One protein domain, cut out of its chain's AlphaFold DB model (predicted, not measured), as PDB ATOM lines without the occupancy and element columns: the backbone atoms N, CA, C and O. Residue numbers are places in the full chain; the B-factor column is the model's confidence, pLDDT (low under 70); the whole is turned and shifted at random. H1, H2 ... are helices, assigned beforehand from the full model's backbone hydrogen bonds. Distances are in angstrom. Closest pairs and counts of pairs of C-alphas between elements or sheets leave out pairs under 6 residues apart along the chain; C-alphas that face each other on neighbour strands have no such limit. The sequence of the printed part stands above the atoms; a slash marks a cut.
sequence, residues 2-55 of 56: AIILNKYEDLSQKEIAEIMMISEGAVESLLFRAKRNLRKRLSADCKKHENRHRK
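Overview. This is residues 2 to 55 of the 56 residues of the protein "RNA polymerase sigma factor" of Bacteroidales bacterium (UniProt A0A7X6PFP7). One long straight helix, H3, makes the length of the domain, and two short helices, H1 and H2, pack on its first part as a small head. Residues 36 to 55 stick out from this head as a free arm. The 54 printed residues hold three named helices, H1, H2 and H3 in chain order, and no named strand; the class is all helix. The whole is extended, with a radius of gyration of the C-alphas of 16.0 A and spans of 52 by 19 by 11 A.

Arrangement. H3, residues 24 to 53, touches H2, residues 13 to 20, with residues 24 to 28 alone; the closest C-alphas, of Glu 24 and Ala 17, are 5.2 A apart. Their lines are about perpendicular, at 83 degrees. H3 touches H1, residues 2 to 7, with residues 27 to 34 alone; the closest C-alphas, of Leu 31 and Ile 3, are 6.0 A apart, and the lines are about perpendicular at 78 degrees. H1 and H2 touch, with the C-alphas of Ala 2 and Ile 16 closest at 6.8 A, at a steep tilt of 49 degrees, opposite ways. In H1 and H2 every O i to N i+4 pair is within hydrogen-bond range; in H3, 24 of 26 are.

Along the chain. H3 is 44.9 A long, from C-alpha 24 at (237.507, 254.289, 345.929) to C-alpha 53 at (269.230, 275.041, 321.835). H2 measures 10.2 A and H1 8.7 A, the latter beginning at C-alpha 2 (247.728, 252.649, 342.764).

Size, cuts and confidence. The C-alphas farthest apart, of Glu 18 and Lys 55, are 51.7 A apart. The printed part has no cut, and both links are tight. Residues 45 to 55 have pLDDT under 70.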
ATOM      1  N   ALA A   2     249.018 252.755 343.483       86.44
ATOM      2  CA  ALA A   2     247.728 252.649 342.764       86.44
ATOM      3  C   ALA A   2     247.828 252.619 341.216       86.44
ATOM      4  O   ALA A   2     247.130 251.849 340.570       86.44
ATOM      5  N   ILE A   3     248.735 253.401 340.604       89.38
ATOM      6  CA  ILE A   3     248.983 253.329 339.146       89.38
ATOM      7  C   ILE A   3     249.517 251.960 338.709       89.38
ATOM      8  O   ILE A   3     249.206 251.535 337.606       89.38
ATOM      9  N   ILE A   4     250.334 251.299 339.535       92.94
ATOM     10  CA  ILE A   4     250.954 250.020 339.170       92.94
ATOM     11  C   ILE A   4     249.867 248.953 339.086       92.94
ATOM     12  O   ILE A   4     249.691 248.350 338.038       92.94
ATOM     13  N   LEU A   5     249.066 248.837 340.146       90.00
ATOM     14  CA  LEU A   5     247.935 247.912 340.212       90.00
ATOM     15  C   LEU A   5     246.934 248.144 339.069       90.00
ATOM     16  O   LEU A   5     246.468 247.200 338.452       90.00
ATOM     17  N   ASN A   6     246.657 249.402 338.716       90.38
ATOM     18  CA  ASN A   6     245.728 249.695 337.623       90.38
ATOM     19  C   ASN A   6     246.303 249.476 336.211       90.38
ATOM     20  O   ASN A   6     245.525 249.366 335.272       90.38
ATOM     21  N   LYS A   7     247.629 249.530 336.015       88.88
ATOM     22  CA  LYS A   7     248.247 249.510 334.669       88.88
ATOM     23  C   LYS A   7     249.071 248.283 334.337       88.88
ATOM     24  O   LYS A   7     249.292 248.049 333.157       88.88
ATOM     25  N   TYR A   8     249.545 247.567 335.340       92.19
ATOM     26  CA  TYR A   8     250.335 246.355 335.157       92.19
ATOM     27  C   TYR A   8     249.570 245.113 335.606       92.19
ATOM     28  O   TYR A   8     249.765 244.060 335.021       92.19
ATOM     29  N   GLU A   9     248.670 245.258 336.582       91.94
ATOM     30  CA  GLU A   9     247.826 244.163 337.083       91.94
ATOM     31  C   GLU A   9     246.370 244.265 336.578       91.94
ATOM     32  O   GLU A   9     245.534 243.456 336.959       91.94
ATOM     33  N   ASP A  10     246.052 245.286 335.763       92.56
ATOM     34  CA  ASP A  10     244.715 245.585 335.207       92.56
ATOM     35  C   ASP A  10     243.550 245.559 336.223       92.56
ATOM     36  O   ASP A  10     242.385 245.364 335.872       92.56
ATOM     37  N   LEU A  11     243.846 245.845 337.495       95.44
ATOM     38  CA  LEU A  11     242.846 245.861 338.558       95.44
ATOM     39  C   LEU A  11     241.931 247.090 338.468       95.44
ATOM     40  O   LEU A  11     242.358 248.223 338.174       95.44
ATOM     41  N   SER A  12     240.657 246.876 338.794       95.44
ATOM     42  CA  SER A  12     239.649 247.927 338.920       95.44
ATOM     43  C   SER A  12     239.906 248.817 340.142       95.44
ATOM     44  O   SER A  12     240.607 248.453 341.085       95.44
ATOM     45  N   GLN A  13     239.316 250.018 340.161       94.94
ATOM     46  CA  GLN A  13     239.471 250.939 341.297       94.94
ATOM     47  C   GLN A  13     238.935 250.351 342.606       94.94
ATOM     48  O   GLN A  13     239.507 250.620 343.661       94.94
ATOM     49  N   LYS A  14     237.890 249.520 342.519       96.50
ATOM     50  CA  LYS A  14     237.298 248.811 343.651       96.50
ATOM     51  C   LYS A  14     238.261 247.778 344.239       96.50
ATOM     52  O   LYS A  14     238.535 247.821 345.432       96.50
ATOM     53  N   GLU A  15     238.848 246.922 343.406       96.50
ATOM     54  CA  GLU A  15     239.838 245.928 343.861       96.50
ATOM     55  C   GLU A  15     241.066 246.609 344.476       96.50
ATOM     56  O   GLU A  15     241.581 246.189 345.509       96.50
ATOM     57  N   ILE A  16     241.510 247.721 343.886       96.12
ATOM     58  CA  ILE A  16     242.619 248.513 344.429       96.12
ATOM     59  C   ILE A  16     242.248 249.127 345.783       96.12
ATOM     60  O   ILE A  16     243.092 249.161 346.678       96.12
ATOM     61  N   ALA A  17     241.019 249.622 345.938       97.31
ATOM     62  CA  ALA A  17     240.519 250.184 347.190       97.31
ATOM     63  C   ALA A  17     240.510 249.129 348.306       97.31
ATOM     64  O   ALA A  17     241.000 249.397 349.403       97.31
ATOM     65  N   GLU A  18     240.059 247.913 347.991       97.00
ATOM     66  CA  GLU A  18     240.069 246.765 348.902       97.00
ATOM     67  C   GLU A  18     241.504 246.355 349.286       97.00
ATOM     68  O   GLU A  18     241.822 246.282 350.472       97.00
ATOM     69  N   ILE A  19     242.405 246.190 348.308       95.81
ATOM     70  CA  ILE A  19     243.817 245.820 348.538       95.81
ATOM     71  C   ILE A  19     244.553 246.872 349.372       95.81
ATOM     72  O   ILE A  19     245.357 246.546 350.244       95.81
ATOM     73  N   MET A  20     244.317 248.152 349.082       94.88
ATOM     74  CA  MET A  20     244.995 249.258 349.755       94.88
ATOM     75  C   MET A  20     244.300 249.681 351.058       94.88
ATOM     76  O   MET A  20     244.831 250.552 351.744       94.88
ATOM     77  N   MET A  21     243.148 249.085 351.393       96.81
ATOM     78  CA  MET A  21     242.300 249.442 352.538       96.81
ATOM     79  C   MET A  21     241.980 250.945 352.603       96.81
ATOM     80  O   MET A  21     242.042 251.578 353.658       96.81
ATOM     81  N   ILE A  22     241.656 251.537 351.453       96.62
ATOM     82  CA  ILE A  22     241.253 252.944 351.319       96.62
ATOM     83  C   ILE A  22     239.947 253.039 350.534       96.62
ATOM     84  O   ILE A  22     239.517 252.076 349.914       96.62
ATOM     85  N   SER A  23     239.304 254.206 350.527       97.62
ATOM     86  CA  SER A  23     238.093 254.405 349.726       97.62
ATOM     87  C   SER A  23     238.396 254.486 348.225       97.62
ATOM     88  O   SER A  23     239.463 254.948 347.814       97.62
ATOM     89  N   GLU A  24     237.417 254.131 347.389       96.94
ATOM     90  CA  GLU A  24     237.507 254.289 345.929       96.94
ATOM     91  C   GLU A  24     237.835 255.741 345.527       96.94
ATOM     92  O   GLU A  24     238.709 255.978 344.696       96.94
ATOM     93  N   GLY A  25     237.247 256.737 346.204       97.44
ATOM     94  CA  GLY A  25     237.563 258.153 345.965       97.44
ATOM     95  C   GLY A  25     239.013 258.540 346.311       97.44
ATOM     96  O   GLY A  25     239.604 259.428 345.680       97.44
ATOM     97  N   ALA A  26     239.635 257.860 347.282       96.62
ATOM     98  CA  ALA A  26     241.056 258.033 347.578       96.62
ATOM     99  C   ALA A  26     241.935 257.419 346.474       96.62
ATOM    100  O   ALA A  26     242.923 258.043 346.066       96.62
ATOM    101  N   VAL A  27     241.554 256.252 345.936       97.00
ATOM    102  CA  VAL A  27     242.199 255.640 344.759       97.00
ATOM    103  C   VAL A  27     242.109 256.574 343.552       97.00
ATOM    104  O   VAL A  27     243.132 256.868 342.928       97.00
ATOM    105  N   GLU A  28     240.926 257.114 343.262       96.06
ATOM    106  CA  GLU A  28     240.714 258.058 342.163       96.06
ATOM    107  C   GLU A  28     241.606 259.300 342.309       96.06
ATOM    108  O   GLU A  28     242.336 259.677 341.384       96.06
ATOM    109  N   SER A  29     241.632 259.891 343.507       96.94
ATOM    110  CA  SER A  29     242.485 261.042 343.820       96.94
ATOM    111  C   SER A  29     243.973 260.740 343.603       96.94
ATOM    112  O   SER A  29     244.708 261.576 343.060       96.94
ATOM    113  N   LEU A  30     244.436 259.549 343.997       95.31
ATOM    114  CA  LEU A  30     245.811 259.096 343.775       95.31
ATOM    115  C   LEU A  30     246.118 258.931 342.284       95.31
ATOM    116  O   LEU A  30     247.138 259.448 341.812       95.31
ATOM    117  N   LEU A  31     245.235 258.272 341.529       94.75
ATOM    118  CA  LEU A  31     245.383 258.087 340.084       94.75
ATOM    119  C   LEU A  31     245.408 259.433 339.351       94.75
ATOM    120  O   LEU A  31     246.269 259.656 338.494       94.75
ATOM    121  N   PHE A  32     244.523 260.363 339.716       94.75
ATOM    122  CA  PHE A  32     244.475 261.702 339.133       94.75
ATOM    123  C   PHE A  32     245.777 262.471 339.372       94.75
ATOM    124  O   PHE A  32     246.392 262.983 338.427       94.75
ATOM    125  N   ARG A  33     246.240 262.524 340.629       94.81
ATOM    126  CA  ARG A  33     247.489 263.210 341.001       94.81
ATOM    127  C   ARG A  33     248.688 262.605 340.287       94.81
ATOM    128  O   ARG A  33     249.520 263.345 339.766       94.81
ATOM    129  N   ALA A  34     248.764 261.282 340.217       93.44
ATOM    130  CA  ALA A  34     249.884 260.600 339.597       93.44
ATOM    131  C   ALA A  34     249.911 260.811 338.068       93.44
ATOM    132  O   ALA A  34     250.962 261.174 337.533       93.44
ATOM    133  N   LYS A  35     248.761 260.757 337.376       91.50
ATOM    134  CA  LYS A  35     248.644 261.150 335.955       91.50
ATOM    135  C   LYS A  35     249.051 262.612 335.731       91.50
ATOM    136  O   LYS A  35     249.793 262.916 334.798       91.50
ATOM    137  N   ARG A  36     248.596 263.530 336.593       93.06
ATOM    138  CA  ARG A  36     248.951 264.959 336.521       93.06
ATOM    139  C   ARG A  36     250.455 265.174 336.687       93.06
ATOM    140  O   ARG A  36     251.048 265.924 335.916       93.06
ATOM    141  N   ASN A  37     251.064 264.521 337.670       92.38
ATOM    142  CA  ASN A  37     252.495 264.635 337.937       92.38
ATOM    143  C   ASN A  37     253.326 264.043 336.796       92.38
ATOM    144  O   ASN A  37     254.324 264.643 336.402       92.38
ATOM    145  N   LEU A  38     252.884 262.929 336.209       91.12
ATOM    146  CA  LEU A  38     253.527 262.344 335.036       91.12
ATOM    147  C   LEU A  38     253.496 263.305 333.843       91.12
ATOM    148  O   LEU A  38     254.547 263.614 333.287       91.12
ATOM    149  N   ARG A  39     252.324 263.868 333.511       91.25
ATOM    150  CA  ARG A  39     252.205 264.884 332.449       91.25
ATOM    151  C   ARG A  39     253.114 266.087 332.698       91.25
ATOM    152  O   ARG A  39     253.771 266.560 331.775       91.25
ATOM    153  N   LYS A  40     253.188 266.575 333.942       90.12
ATOM    154  CA  LYS A  40     254.080 267.686 334.313       90.12
ATOM    155  C   LYS A  40     255.551 267.351 334.077       90.12
ATOM    156  O   LYS A  40     256.268 268.187 333.548       90.12
ATOM    157  N   ARG A  41     255.996 266.146 334.438       89.44
ATOM    158  CA  ARG A  41     257.386 265.711 334.221       89.44
ATOM    159  C   ARG A  41     257.716 265.604 332.734       89.44
ATOM    160  O   ARG A  41     258.679 266.214 332.293       89.44
ATOM    161  N   LEU A  42     256.856 264.944 331.959       88.94
ATOM    162  CA  LEU A  42     257.044 264.779 330.513       88.94
ATOM    163  C   LEU A  42     257.029 266.121 329.760       88.94
ATOM    164  O   LEU A  42     257.849 266.355 328.877       88.94
ATOM    165  N   SER A  43     256.137 267.040 330.139       86.44
ATOM    166  CA  SER A  43     256.097 268.391 329.551       86.44
ATOM    167  C   SER A  43     257.258 269.281 330.002       86.44
ATOM    168  O   SER A  43     257.763 270.076 329.209       86.44
ATOM    169  N   ALA A  44     257.717 269.152 331.250       74.88
ATOM    170  CA  ALA A  44     258.899 269.859 331.732       74.88
ATOM    171  C   ALA A  44     260.172 269.399 331.007       74.88
ATOM    172  O   ALA A  44     261.029 270.228 330.707       74.88
ATOM    173  N   ASP A  45     260.289 268.111 330.689       59.12
ATOM    174  CA  ASP A  45     261.450 267.592 329.966       59.12
ATOM    175  C   ASP A  45     261.486 268.066 328.504       59.12
ATOM    176  O   ASP A  45     262.563 268.392 328.004       59.12
ATOM    177  N   CYS A  46     260.327 268.264 327.866       55.25
ATOM    178  CA  CYS A  46     260.251 268.916 326.555       55.25
ATOM    179  C   CYS A  46     260.752 270.379 326.602       55.25
ATOM    180  O   CYS A  46     261.610 270.775 325.812       55.25
ATOM    181  N   LYS A  47     260.344 271.167 327.612       54.56
ATOM    182  CA  LYS A  47     260.806 272.564 327.781       54.56
ATOM    183  C   LYS A  47     262.309 272.688 328.074       54.56
ATOM    184  O   LYS A  47     262.940 273.675 327.697       54.56
ATOM    185  N   LYS A  48     262.912 271.692 328.733       53.00
ATOM    186  CA  LYS A  48     264.365 271.656 328.990       53.00
ATOM    187  C   LYS A  48     265.194 271.384 327.734       53.00
ATOM    188  O   LYS A  48     266.385 271.694 327.736       53.00
ATOM    189  N   HIS A  49     264.623 270.759 326.705       52.91
ATOM    190  CA  HIS A  49     265.338 270.510 325.451       52.91
ATOM    191  C   HIS A  49     265.344 271.754 324.550       52.91
ATOM    192  O   HIS A  49     266.371 272.072 323.959       52.91
ATOM    193  N   GLU A  50     264.254 272.528 324.540       49.50
ATOM    194  CA  GLU A  50     264.158 273.782 323.775       49.50
ATOM    195  C   GLU A  50     265.100 274.875 324.318       49.50
ATOM    196  O   GLU A  50     265.814 275.534 323.563       49.50
ATOM    197  N   ASN A  51     265.197 275.015 325.644       53.72
ATOM    198  CA  ASN A  51     266.061 276.025 326.270       53.72
ATOM    199  C   ASN A  51     267.566 275.714 326.186       53.72
ATOM    200  O   ASN A  51     268.377 276.602 326.447       53.72
ATOM    201  N   ARG A  52     267.951 274.480 325.829       52.62
ATOM    202  CA  ARG A  52     269.354 274.109 325.573       52.62
ATOM    203  C   ARG A  52     269.819 274.489 324.165       52.62
ATOM    204  O   ARG A  52     271.003 274.726 323.989       52.62
ATOM    205  N   HIS A  53     268.903 274.627 323.205       50.91
ATOM    206  CA  HIS A  53     269.230 275.041 321.835       50.91
ATOM    207  C   HIS A  53     269.268 276.561 321.622       50.91
ATOM    208  O   HIS A  53     269.805 277.008 320.620       50.91
ATOM    209  N   ARG A  54     268.727 277.363 322.550       52.34
ATOM    210  CA  ARG A  54     268.773 278.840 322.479       52.34
ATOM    211  C   ARG A  54     270.013 279.477 323.126       52.34
ATOM    212  O   ARG A  54     270.119 280.698 323.111       52.34
ATOM    213  N   LYS A  55     270.902 278.694 323.747       49.44
ATOM    214  CA  LYS A  55     272.085 279.202 324.474       49.44
ATOM    215  C   LYS A  55     273.435 278.863 323.823       49.44
ATOM    216  O   LYS A  55     274.454 279.137 324.449       49.44
TER     217      LYS A  55